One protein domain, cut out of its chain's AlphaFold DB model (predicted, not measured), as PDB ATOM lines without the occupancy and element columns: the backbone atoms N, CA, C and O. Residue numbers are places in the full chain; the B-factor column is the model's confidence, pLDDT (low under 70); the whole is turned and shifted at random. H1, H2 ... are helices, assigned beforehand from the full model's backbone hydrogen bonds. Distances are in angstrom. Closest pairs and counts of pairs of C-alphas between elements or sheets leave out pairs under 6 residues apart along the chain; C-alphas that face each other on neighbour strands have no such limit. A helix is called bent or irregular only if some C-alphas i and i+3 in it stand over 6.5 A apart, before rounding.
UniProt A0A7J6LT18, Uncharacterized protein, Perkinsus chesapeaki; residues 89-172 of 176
ATOM      1  N   ASP A  89      46.840 -60.688  50.200       76.06
ATOM      2  CA  ASP A  89      46.468 -59.285  50.392       76.06
ATOM      3  C   ASP A  89      47.614 -58.322  50.077       76.06
ATOM      4  O   ASP A  89      47.424 -57.288  49.437       76.06
ATOM      5  N   ASP A  90      48.832 -58.718  50.418       79.44
ATOM      6  CA  ASP A  90      50.056 -57.958  50.213       79.44
ATOM      7  C   ASP A  90      50.448 -57.894  48.726       79.44
ATOM      8  O   ASP A  90      50.999 -56.910  48.226       79.44
ATOM      9  N   ARG A  91      50.109 -58.939  47.965       77.44
ATOM     10  CA  ARG A  91      50.219 -58.932  46.501       77.44
ATOM     11  C   ARG A  91      49.146 -58.054  45.857       77.44
ATOM     12  O   ARG A  91      49.452 -57.335  44.904       77.44
ATOM     13  N   ARG A  92      47.904 -58.101  46.349       79.94
ATOM     14  CA  ARG A  92      46.800 -57.266  45.841       79.94
ATOM     15  C   ARG A  92      47.092 -55.784  46.055       79.94
ATOM     16  O   ARG A  92      46.989 -55.020  45.099       79.94
ATOM     17  N   SER A  93      47.542 -55.395  47.248       82.31
ATOM     18  CA  SER A  93      47.893 -54.006  47.567       82.31
ATOM     19  C   SER A  93      49.009 -53.472  46.661       82.31
ATOM     20  O   SER A  93      48.887 -52.384  46.102       82.31
ATOM     21  N   LYS A  94      50.056 -54.269  46.405       82.44
ATOM     22  CA  LYS A  94      51.156 -53.902  45.493       82.44
ATOM     23  C   LYS A  94      50.694 -53.740  44.045       82.44
ATOM     24  O   LYS A  94      51.180 -52.850  43.346       82.44
ATOM     25  N   VAL A  95      49.757 -54.573  43.587       82.94
ATOM     26  CA  VAL A  95      49.179 -54.459  42.237       82.94
ATOM     27  C   VAL A  95      48.319 -53.203  42.112       82.94
ATOM     28  O   VAL A  95      48.471 -52.486  41.124       82.94
ATOM     29  N   VAL A  96      47.483 -52.903  43.110       87.56
ATOM     30  CA  VAL A  96      46.656 -51.683  43.140       87.56
ATOM     31  C   VAL A  96      47.540 -50.438  43.163       87.56
ATOM     32  O   VAL A  96      47.415 -49.596  42.282       87.56
ATOM     33  N   ALA A  97      48.532 -50.379  44.054       86.00
ATOM     34  CA  ALA A  97      49.466 -49.254  44.120       86.00
ATOM     35  C   ALA A  97      50.255 -49.063  42.809       86.00
ATOM     36  O   ALA A  97      50.575 -47.945  42.404       86.00
ATOM     37  N   ALA A  98      50.588 -50.151  42.104       87.12
ATOM     38  CA  ALA A  98      51.212 -50.063  40.786       87.12
ATOM     39  C   ALA A  98      50.237 -49.588  39.692       87.12
ATOM     40  O   ALA A  98      50.685 -48.986  38.716       87.12
ATOM     41  N   ALA A  99      48.938 -49.872  39.809       83.69
ATOM     42  CA  ALA A  99      47.912 -49.357  38.905       83.69
ATOM     43  C   ALA A  99      47.687 -47.853  39.124       83.69
ATOM     44  O   ALA A  99      47.807 -47.094  38.165       83.69
ATOM     45  N   GLU A 100      47.522 -47.414  40.374       86.69
ATOM     46  CA  GLU A 100      47.335 -46.002  40.743       86.69
ATOM     47  C   GLU A 100      48.469 -45.115  40.214       86.69
ATOM     48  O   GLU A 100      48.222 -44.091  39.581       86.69
ATOM     49  N   ARG A 101      49.730 -45.553  40.354       85.75
ATOM     50  CA  ARG A 101      50.884 -44.814  39.806       85.75
ATOM     51  C   ARG A 101      50.825 -44.646  38.289       85.75
ATOM     52  O   ARG A 101      51.273 -43.627  37.768       85.75
ATOM     53  N   ARG A 102      50.322 -45.648  37.558       83.25
ATOM     54  CA  ARG A 102      50.168 -45.545  36.097       83.25
ATOM     55  C   ARG A 102      49.036 -44.591  35.740       83.25
ATOM     56  O   ARG A 102      49.188 -43.828  34.792       83.25
ATOM     57  N   GLU A 103      47.937 -44.623  36.484       85.50
ATOM     58  CA  GLU A 103      46.805 -43.717  36.282       85.50
ATOM     59  C   GLU A 103      47.193 -42.263  36.550       85.50
ATOM     60  O   GLU A 103      46.910 -41.398  35.726       85.50
ATOM     61  N   GLU A 104      47.915 -41.989  37.637       82.44
ATOM     62  CA  GLU A 104      48.388 -40.643  37.974       82.44
ATOM     63  C   GLU A 104      49.332 -40.079  36.900       82.44
ATOM     64  O   GLU A 104      49.152 -38.955  36.426       82.44
ATOM     65  N   GLN A 105      50.277 -40.890  36.411       79.44
ATOM     66  CA  GLN A 105      51.163 -40.500  35.307       79.44
ATOM     67  C   GLN A 105      50.404 -40.234  33.998       79.44
ATOM     68  O   GLN A 105      50.836 -39.417  33.182       79.44
ATOM     69  N   GLN A 106      49.283 -40.922  33.770       82.88
ATOM     70  CA  GLN A 106      48.463 -40.745  32.573       82.88
ATOM     71  C   GLN A 106      47.490 -39.569  32.685       82.88
ATOM     72  O   GLN A 106      47.249 -38.916  31.672       82.88
ATOM     73  N   ARG A 107      46.988 -39.249  33.885       79.50
ATOM     74  CA  ARG A 107      46.055 -38.132  34.133       79.50
ATOM     75  C   ARG A 107      46.587 -36.787  33.646       79.50
ATOM     76  O   ARG A 107      45.819 -35.977  33.140       79.50
ATOM     77  N   HIS A 108      47.893 -36.560  33.759       74.00
ATOM     78  CA  HIS A 108      48.528 -35.300  33.361       74.00
ATOM     79  C   HIS A 108      49.228 -35.367  31.998       74.00
ATOM     80  O   HIS A 108      49.799 -34.379  31.531       74.00
ATOM     81  N   ARG A 109      49.193 -36.521  31.321       79.19
ATOM     82  CA  ARG A 109      49.888 -36.702  30.045       79.19
ATOM     83  C   ARG A 109      49.248 -35.825  28.966       79.19
ATOM     84  O   ARG A 109      48.084 -35.989  28.630       79.19
ATOM     85  N   GLY A 110      50.039 -34.923  28.389       81.50
ATOM     86  CA  GLY A 110      49.596 -34.003  27.333       81.50
ATOM     87  C   GLY A 110      49.100 -32.645  27.838       81.50
ATOM     88  O   GLY A 110      48.902 -31.737  27.033       81.50
ATOM     89  N   ILE A 111      48.977 -32.455  29.155       80.56
ATOM     90  CA  ILE A 111      48.695 -31.151  29.754       80.56
ATOM     91  C   ILE A 111      50.052 -30.500  30.038       80.56
ATOM     92  O   ILE A 111      50.717 -30.821  31.012       80.56
ATOM     93  N   GLY A 112      50.511 -29.634  29.129       76.00
ATOM     94  CA  GLY A 112      51.888 -29.111  29.106       76.00
ATOM     95  C   GLY A 112      52.365 -28.307  30.331       76.00
ATOM     96  O   GLY A 112      53.506 -27.857  30.320       76.00
ATOM     97  N   SER A 113      51.536 -28.104  31.360       82.38
ATOM     98  CA  SER A 113      51.931 -27.515  32.648       82.38
ATOM     99  C   SER A 113      51.004 -27.960  33.789       82.38
ATOM    100  O   SER A 113      49.814 -28.200  33.570       82.38
ATOM    101  N   SER A 114      51.532 -28.032  35.017       81.69
ATOM    102  CA  SER A 114      50.761 -28.346  36.235       81.69
ATOM    103  C   SER A 114      49.616 -27.360  36.471       81.69
ATOM    104  O   SER A 114      48.516 -27.762  36.837       81.69
ATOM    105  N   ASP A 115      49.842 -26.079  36.182       85.12
ATOM    106  CA  ASP A 115      48.851 -25.023  36.414       85.12
ATOM    107  C   ASP A 115      47.618 -25.204  35.521       85.12
ATOM    108  O   ASP A 115      46.482 -25.025  35.957       85.12
ATOM    109  N   ARG A 116      47.823 -25.651  34.273       86.56
ATOM    110  CA  ARG A 116      46.723 -25.987  33.359       86.56
ATOM    111  C   ARG A 116      45.928 -27.194  33.843       86.56
ATOM    112  O   ARG A 116      44.719 -27.225  33.638       86.56
ATOM    113  N   ALA A 117      46.581 -28.162  34.487       87.25
ATOM    114  CA  ALA A 117      45.885 -29.300  35.079       87.25
ATOM    115  C   ALA A 117      44.969 -28.852  36.230       87.25
ATOM    116  O   ALA A 117      43.823 -29.290  36.281       87.25
ATOM    117  N   GLY A 118      45.427 -27.925  37.081       88.75
ATOM    118  CA  GLY A 118      44.608 -27.352  38.155       88.75
ATOM    119  C   GLY A 118      43.377 -26.599  37.638       88.75
ATOM    120  O   GLY A 118      42.273 -26.817  38.129       88.75
ATOM    121  N   ILE A 119      43.541 -25.783  36.590       90.25
ATOM    122  CA  ILE A 119      42.425 -25.059  35.953       90.25
ATOM    123  C   ILE A 119      41.398 -26.033  35.360       90.25
ATOM    124  O   ILE A 119      40.194 -25.843  35.525       90.25
ATOM    125  N   LEU A 120      41.861 -27.085  34.677       90.50
ATOM    126  CA  LEU A 120      40.986 -28.116  34.112       90.50
ATOM    127  C   LEU A 120      40.226 -28.876  35.199       90.50
ATOM    128  O   LEU A 120      39.041 -29.157  35.039       90.50
ATOM    129  N   GLU A 121      40.888 -29.187  36.311       90.56
ATOM    130  CA  GLU A 121      40.247 -29.858  37.435       90.56
ATOM    131  C   GLU A 121      39.196 -28.964  38.107       90.56
ATOM    132  O   GLU A 121      38.099 -29.428  38.422       90.56
ATOM    133  N   GLU A 122      39.485 -27.676  38.299       92.38
ATOM    134  CA  GLU A 122      38.513 -26.726  38.845       92.38
ATOM    135  C   GLU A 122      37.304 -26.550  37.918       92.38
ATOM    136  O   GLU A 122      36.163 -26.581  38.389       92.38
ATOM    137  N   ALA A 123      37.535 -26.440  36.606       92.38
ATOM    138  CA  ALA A 123      36.469 -26.396  35.609       92.38
ATOM    139  C   ALA A 123      35.601 -27.662  35.662       92.38
ATOM    140  O   ALA A 123      34.377 -27.562  35.718       92.38
ATOM    141  N   HIS A 124      36.224 -28.839  35.761       93.19
ATOM    142  CA  HIS A 124      35.509 -30.105  35.895       93.19
ATOM    143  C   HIS A 124      34.638 -30.145  37.159       93.19
ATOM    144  O   HIS A 124      33.449 -30.439  37.084       93.19
ATOM    145  N   ARG A 125      35.188 -29.755  38.319       94.12
ATOM    146  CA  ARG A 125      34.427 -29.669  39.580       94.12
ATOM    147  C   ARG A 125      33.250 -28.694  39.475       94.12
ATOM    148  O   ARG A 125      32.191 -28.941  40.052       94.12
ATOM    149  N   LYS A 126      33.434 -27.575  38.770       95.94
ATOM    150  CA  LYS A 126      32.377 -26.592  38.524       95.94
ATOM    151  C   LYS A 126      31.267 -27.177  37.647       95.94
ATOM    152  O   LYS A 126      30.099 -27.052  38.011       95.94
ATOM    153  N   ASP A 127      31.616 -27.839  36.550       95.38
ATOM    154  CA  ASP A 127      30.651 -28.451  35.635       95.38
ATOM    155  C   ASP A 127      29.873 -29.599  36.295       95.38
ATOM    156  O   ASP A 127      28.656 -29.680  36.131       95.38
ATOM    157  N   GLU A 128      30.530 -30.423  37.120       95.94
ATOM    158  CA  GLU A 128      29.856 -31.450  37.925       95.94
ATOM    159  C   GLU A 128      28.794 -30.846  38.857       95.94
ATOM    160  O   GLU A 128      27.678 -31.361  38.953       95.94
ATOM    161  N   LEU A 129      29.121 -29.750  39.553       96.19
ATOM    162  CA  LEU A 129      28.175 -29.069  40.443       96.19
ATOM    163  C   LEU A 129      27.004 -28.465  39.669       96.19
ATOM    164  O   LEU A 129      25.861 -28.583  40.107       96.19
ATOM    165  N   ILE A 130      27.279 -27.847  38.519       96.31
ATOM    166  CA  ILE A 130      26.241 -27.301  37.642       96.31
ATOM    167  C   ILE A 130      25.298 -28.419  37.195       96.31
ATOM    168  O   ILE A 130      24.090 -28.248  37.325       96.31
ATOM    169  N   GLY A 131      25.828 -29.569  36.762       95.69
ATOM    170  CA  GLY A 131      25.033 -30.738  36.379       95.69
ATOM    171  C   GLY A 131      24.067 -31.172  37.482       95.69
ATOM    172  O   GLY A 131      22.854 -31.198  37.273       95.69
ATOM    173  N   ARG A 132      24.579 -31.381  38.701       95.50
ATOM    174  CA  ARG A 132      23.750 -31.774  39.857       95.50
ATOM    175  C   ARG A 132      22.677 -30.740  40.202       95.50
ATOM    176  O   ARG A 132      21.564 -31.104  40.563       95.50
ATOM    177  N   ILE A 133      22.999 -29.449  40.116       95.94
ATOM    178  CA  ILE A 133      22.026 -28.375  40.363       95.94
ATOM    179  C   ILE A 133      20.949 -28.372  39.276       95.94
ATOM    180  O   ILE A 133      19.767 -28.251  39.589       95.94
ATOM    181  N   THR A 134      21.333 -28.528  38.008       94.94
ATOM    182  CA  THR A 134      20.370 -28.575  36.900       94.94
ATOM    183  C   THR A 134      19.439 -29.778  36.992       94.94
ATOM    184  O   THR A 134      18.256 -29.637  36.699       94.94
ATOM    185  N   GLU A 135      19.933 -30.927  37.458       94.12
ATOM    186  CA  GLU A 135      19.114 -32.115  37.720       94.12
ATOM    187  C   GLU A 135      18.084 -31.866  38.827       94.12
ATOM    188  O   GLU A 135      16.926 -32.238  38.667       94.12
ATOM    189  N   LEU A 136      18.472 -31.193  39.919       93.75
ATOM    190  CA  LEU A 136      17.539 -30.836  40.995       93.75
ATOM    191  C   LEU A 136      16.443 -29.882  40.512       93.75
ATOM    192  O   LEU A 136      15.273 -30.082  40.828       93.75
ATOM    193  N   TYR A 137      16.799 -28.880  39.707       94.38
ATOM    194  CA  TYR A 137      15.806 -27.995  39.098       94.38
ATOM    195  C   TYR A 137      14.857 -28.746  38.166       94.38
ATOM    196  O   TYR A 137      13.641 -28.586  38.268       94.38
ATOM    197  N   ALA A 138      15.395 -29.626  37.319       92.81
ATOM    198  CA  ALA A 138      14.586 -30.458  36.439       92.81
ATOM    199  C   ALA A 138      13.638 -31.381  37.226       92.81
ATOM    200  O   ALA A 138      12.476 -31.519  36.851       92.81
ATOM    201  N   ALA A 139      14.101 -31.965  38.338       91.12
ATOM    202  CA  ALA A 139      13.282 -32.794  39.222       91.12
ATOM    203  C   ALA A 139      12.139 -32.001  39.875       91.12
ATOM    204  O   ALA A 139      11.028 -32.514  40.000       91.12
ATOM    205  N   ASN A 140      12.390 -30.738  40.220       89.31
ATOM    206  CA  ASN A 140      11.392 -29.824  40.776       89.31
ATOM    207  C   ASN A 140      10.498 -29.170  39.704       89.31
ATOM    208  O   ASN A 140       9.623 -28.384  40.050       89.31
ATOM    209  N   GLN A 141      10.696 -29.490  38.418       88.75
ATOM    210  CA  GLN A 141      10.000 -28.874  37.277       88.75
ATOM    211  C   GLN A 141      10.202 -27.351  37.178       88.75
ATOM    212  O   GLN A 141       9.413 -26.639  36.559       88.75
ATOM    213  N   GLU A 142      11.292 -26.851  37.756       88.81
ATOM    214  CA  GLU A 142      11.686 -25.449  37.711       88.81
ATOM    215  C   GLU A 142      12.792 -25.237  36.665       88.81
ATOM    216  O   GLU A 142      13.639 -26.099  36.420       88.81
ATOM    217  N   GLY A 143      12.794 -24.069  36.020       88.56
ATOM    218  CA  GLY A 143      13.841 -23.706  35.065       88.56
ATOM    219  C   GLY A 143      15.131 -23.283  35.783       88.56
ATOM    220  O   GLY A 143      15.061 -22.443  36.682       88.56
ATOM    221  N   PRO A 144      16.317 -23.789  35.390       90.25
ATOM    222  CA  PRO A 144      17.568 -23.376  36.014       90.25
ATOM    223  C   PRO A 144      17.871 -21.894  35.730       90.25
ATOM    224  O   PRO A 144      17.581 -21.394  34.636       90.25
ATOM    225  N   PRO A 145      18.506 -21.173  36.672       89.69
ATOM    226  CA  PRO A 145      18.812 -19.762  36.491       89.69
ATOM    227  C   PRO A 145      19.858 -19.560  35.386       89.69
ATOM    228  O   PRO A 145      20.894 -20.226  35.355       89.69
ATOM    229  N   MET A 146      19.630 -18.576  34.506       87.25
ATOM    230  CA  MET A 146      20.516 -18.277  33.364       87.25
ATOM    231  C   MET A 146      21.977 -17.997  33.775       87.25
ATOM    232  O   MET A 146      22.902 -18.265  33.013       87.25
ATOM    233  N   GLY A 147      22.200 -17.490  34.994       90.12
ATOM    234  CA  GLY A 147      23.518 -17.121  35.523       90.12
ATOM    235  C   GLY A 147      24.312 -18.247  36.195       90.12
ATOM    236  O   GLY A 147      25.411 -17.986  36.682       90.12
ATOM    237  N   LEU A 148      23.809 -19.488  36.226       91.75
ATOM    238  CA  LEU A 148      24.421 -20.576  37.001       91.75
ATOM    239  C   LEU A 148      25.890 -20.842  36.615       91.75
ATOM    240  O   LEU A 148      26.738 -21.087  37.469       91.75
ATOM    241  N   ARG A 149      26.228 -20.712  35.325       92.31
ATOM    242  CA  ARG A 149      27.598 -20.912  34.815       92.31
ATOM    243  C   ARG A 149      28.576 -19.805  35.211       92.31
ATOM    244  O   ARG A 149      29.784 -20.022  35.143       92.31
ATOM    245  N   LEU A 150      28.096 -18.630  35.612       92.94
ATOM    246  CA  LEU A 150      28.947 -17.488  35.968       92.94
ATOM    247  C   LEU A 150      29.354 -17.497  37.448       92.94
ATOM    248  O   LEU A 150      30.343 -16.868  37.810       92.94
ATOM    249  N   MET A 151      28.637 -18.245  38.287       93.00
ATOM    250  CA  MET A 151      28.894 -18.334  39.726       93.00
ATOM    251  C   MET A 151      30.247 -18.996  40.036       93.00
ATOM    252  O   MET A 151      30.783 -19.789  39.248       93.00
ATOM    253  N   THR A 152      30.814 -18.664  41.198       93.69
ATOM    254  CA  THR A 152      32.033 -19.306  41.711       93.69
ATOM    255  C   THR A 152      31.726 -20.698  42.267       93.69
ATOM    256  O   THR A 152      30.585 -21.009  42.613       93.69
ATOM    257  N   VAL A 153      32.746 -21.555  42.393       93.88
ATOM    258  CA  VAL A 153      32.580 -22.921  42.929       93.88
ATOM    259  C   VAL A 153      31.968 -22.911  44.334       93.88
ATOM    260  O   VAL A 153      31.143 -23.765  44.647       93.88
ATOM    261  N   GLN A 154      32.324 -21.933  45.174       94.38
ATOM    262  CA  GLN A 154      31.758 -21.813  46.523       94.38
ATOM    263  C   GLN A 154      30.273 -21.446  46.482       94.38
ATOM    264  O   GLN A 154      29.462 -22.128  47.098       94.38
ATOM    265  N   GLN A 155      29.897 -20.461  45.663       95.19
ATOM    266  CA  GLN A 155      28.493 -20.081  45.493       95.19
ATOM    267  C   GLN A 155      27.643 -21.243  44.960       95.19
ATOM    268  O   GLN A 155      26.517 -21.436  45.406       95.19
ATOM    269  N   LEU A 156      28.186 -22.051  44.041       95.69
ATOM    270  CA  LEU A 156      27.513 -23.254  43.543       95.69
ATOM    271  C   LEU A 156      27.311 -24.302  44.644       95.69
ATOM    272  O   LEU A 156      26.256 -24.930  44.702       95.69
ATOM    273  N   ARG A 157      28.288 -24.487  45.538       95.88
ATOM    274  CA  ARG A 157      28.163 -25.411  46.678       95.88
ATOM    275  C   ARG A 157      27.086 -24.969  47.659       95.88
ATOM    276  O   ARG A 157      26.294 -25.806  48.093       95.88
ATOM    277  N   ASP A 158      27.055 -23.685  47.989       96.06
ATOM    278  CA  ASP A 158      26.055 -23.128  48.901       96.06
ATOM    279  C   ASP A 158      24.656 -23.239  48.291       96.06
ATOM    280  O   ASP A 158      23.729 -23.734  48.929       96.06
ATOM    281  N   HIS A 159      24.529 -22.900  47.009       94.12
ATOM    282  CA  HIS A 159      23.287 -23.033  46.262       94.12
ATOM    283  C   HIS A 159      22.791 -24.488  46.190       94.12
ATOM    284  O   HIS A 159      21.618 -24.766  46.431       94.12
ATOM    285  N   TYR A 160      23.690 -25.439  45.919       95.56
ATOM    286  CA  TYR A 160      23.365 -26.867  45.922       95.56
ATOM    287  C   TYR A 160      22.862 -27.346  47.291       95.56
ATOM    288  O   TYR A 160      21.929 -28.145  47.353       95.56
ATOM    289  N   ARG A 161      23.447 -26.852  48.392       96.25
ATOM    290  CA  ARG A 161      23.011 -27.202  49.751       96.25
ATOM    291  C   ARG A 161      21.572 -26.755  50.009       96.25
ATOM    292  O   ARG A 161      20.763 -27.581  50.420       96.25
ATOM    293  N   VAL A 162      21.259 -25.499  49.692       94.12
ATOM    294  CA  VAL A 162      19.912 -24.931  49.867       94.12
ATOM    295  C   VAL A 162      18.879 -25.703  49.046       94.12
ATOM    296  O   VAL A 162      17.852 -26.116  49.581       94.12
ATOM    297  N   LEU A 163      19.164 -25.974  47.769       93.50
ATOM    298  CA  LEU A 163      18.255 -26.751  46.919       93.50
ATOM    299  C   LEU A 163      18.035 -28.171  47.437       93.50
ATOM    300  O   LEU A 163      16.920 -28.688  47.394       93.50
ATOM    301  N   LYS A 164      19.093 -28.818  47.932       93.56
ATOM    302  CA  LYS A 164      18.992 -30.170  48.473       93.56
ATOM    303  C   LYS A 164      18.085 -30.204  49.704       93.56
ATOM    304  O   LYS A 164      17.227 -31.077  49.793       93.56
ATOM    305  N   GLU A 165      18.233 -29.247  50.615       93.19
ATOM    306  CA  GLU A 165      17.367 -29.105  51.791       93.19
ATOM    307  C   GLU A 165      15.897 -28.899  51.395       93.19
ATOM    308  O   GLU A 165      15.024 -29.592  51.919       93.19
ATOM    309  N   GLN A 166      15.628 -28.040  50.408       90.25
ATOM    310  CA  GLN A 166      14.277 -27.818  49.876       90.25
ATOM    311  C   GLN A 166      13.688 -29.082  49.237       90.25
ATOM    312  O   GLN A 166      12.556 -29.453  49.539       90.25
ATOM    313  N   SER A 167      14.463 -29.786  48.405       89.75
ATOM    314  CA  SER A 167      14.007 -31.021  47.754       89.75
ATOM    315  C   SER A 167      13.653 -32.115  48.767       89.75
ATOM    316  O   SER A 167      12.635 -32.789  48.619       89.75
ATOM    317  N   ASN A 168      14.435 -32.244  49.845       90.12
ATOM    318  CA  ASN A 168      14.160 -33.199  50.915       90.12
ATOM    319  C   ASN A 168      12.881 -32.832  51.680       90.12
ATOM    320  O   ASN A 168      12.100 -33.719  52.011       90.12
ATOM    321  N   ALA A 169      12.649 -31.541  51.944       88.62
ATOM    322  CA  ALA A 169      11.434 -31.080  52.613       88.62
ATOM    323  C   ALA A 169      10.173 -31.379  51.781       88.62
ATOM    324  O   ALA A 169       9.188 -31.880  52.323       88.62
ATOM    325  N   VAL A 170      10.224 -31.158  50.462       85.94
ATOM    326  CA  VAL A 170       9.122 -31.491  49.537       85.94
ATOM    327  C   VAL A 170       8.881 -33.003  49.467       85.94
ATOM    328  O   VAL A 170       7.740 -33.461  49.457       85.94
ATOM    329  N   GLN A 171       9.945 -33.809  49.453       84.94
ATOM    330  CA  GLN A 171       9.807 -35.268  49.479       84.94
ATOM    331  C   GLN A 171       9.166 -35.767  50.781       84.94
ATOM    332  O   GLN A 171       8.355 -36.687  50.740       84.94
ATOM    333  N   GLN A 172       9.486 -35.148  51.922       85.56
ATOM    334  CA  GLN A 172       8.880 -35.492  53.209       85.56
ATOM    335  C   GLN A 172       7.392 -35.131  53.274       85.56
ATOM    336  O   GLN A 172       6.618 -35.916  53.813       85.56
TER     337      GLN A 172
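Overview. This is residues 89 to 172 of the 176 residues of an uncharacterized protein of Perkinsus chesapeaki (UniProt A0A7J6LT18). Two long helices, H1 and H2, make a wide open L, with a six-residue link at its corner; a third helix, H3, lies beside the later part of H2, and H1 sticks out alone as the other arm, its residues 89 to 106 standing free. After H2 the chain folds back through a long loop, residues 140 to 152, so that H3 sets off beside H2 again and runs the same way. The printed part has 84 residues with three named helices, in the order H1, H2, H3, and no named strand; the class is all helix. The whole is extended, with a radius of gyration of the C-alphas of 18.7 A, and its outline is flat, with spans of 49 by 36 by 18 A.

Along the chain. H1 runs from Asp 89 to Arg 107 and is 26.7 A long from first to last C-alpha; it begins with C-alpha 89 at (46.468, -59.285, 50.392). H2, the longest helix with 26 residues, runs from Ser 114, with its C-alpha at (50.761, -28.346, 36.235), to Ala 139, and measures 37.9 A. H3 runs from Val 153 to Gln 172, measures 28.7 A, and ends with C-alpha 172 at (8.880, -35.492, 53.209). The three helices are not bent.

Arrangement. H1 touches no helix: it is apart from H2, which follows it in the chain, and apart from H3. H2 and H3 touch, with 14 pairs of C-alphas within 8 A. Their closest C-alphas are those of Lys 126 and Val 153, 5.7 A apart. H2 touches H3 with residues 125 to 136 alone. Their lines stand at a shallow tilt of 24 degrees, and they run the same way, with 16.0 A from centre to centre. In H2 and H3 every pair of O i and N i+4 is within hydrogen-bond range; in H1 14 of 15 pairs are.

Size, cuts and confidence. The two C-alphas farthest apart are those of Asp 90 and Met 146, at 52.3 A, and the first and last printed C-alphas, 89 and 172, are 44.6 A apart. Without residues 89 to 106, the body of 66 residues spans 48 by 23 by 18 A. The link from H1 to H2 is short, with 6 residues; the link from H2 to H3 is long, with 13. The printed part has no cut. The mean pLDDT of the printed part is 88.9, that of H1 is 83, and no printed residue is under 70.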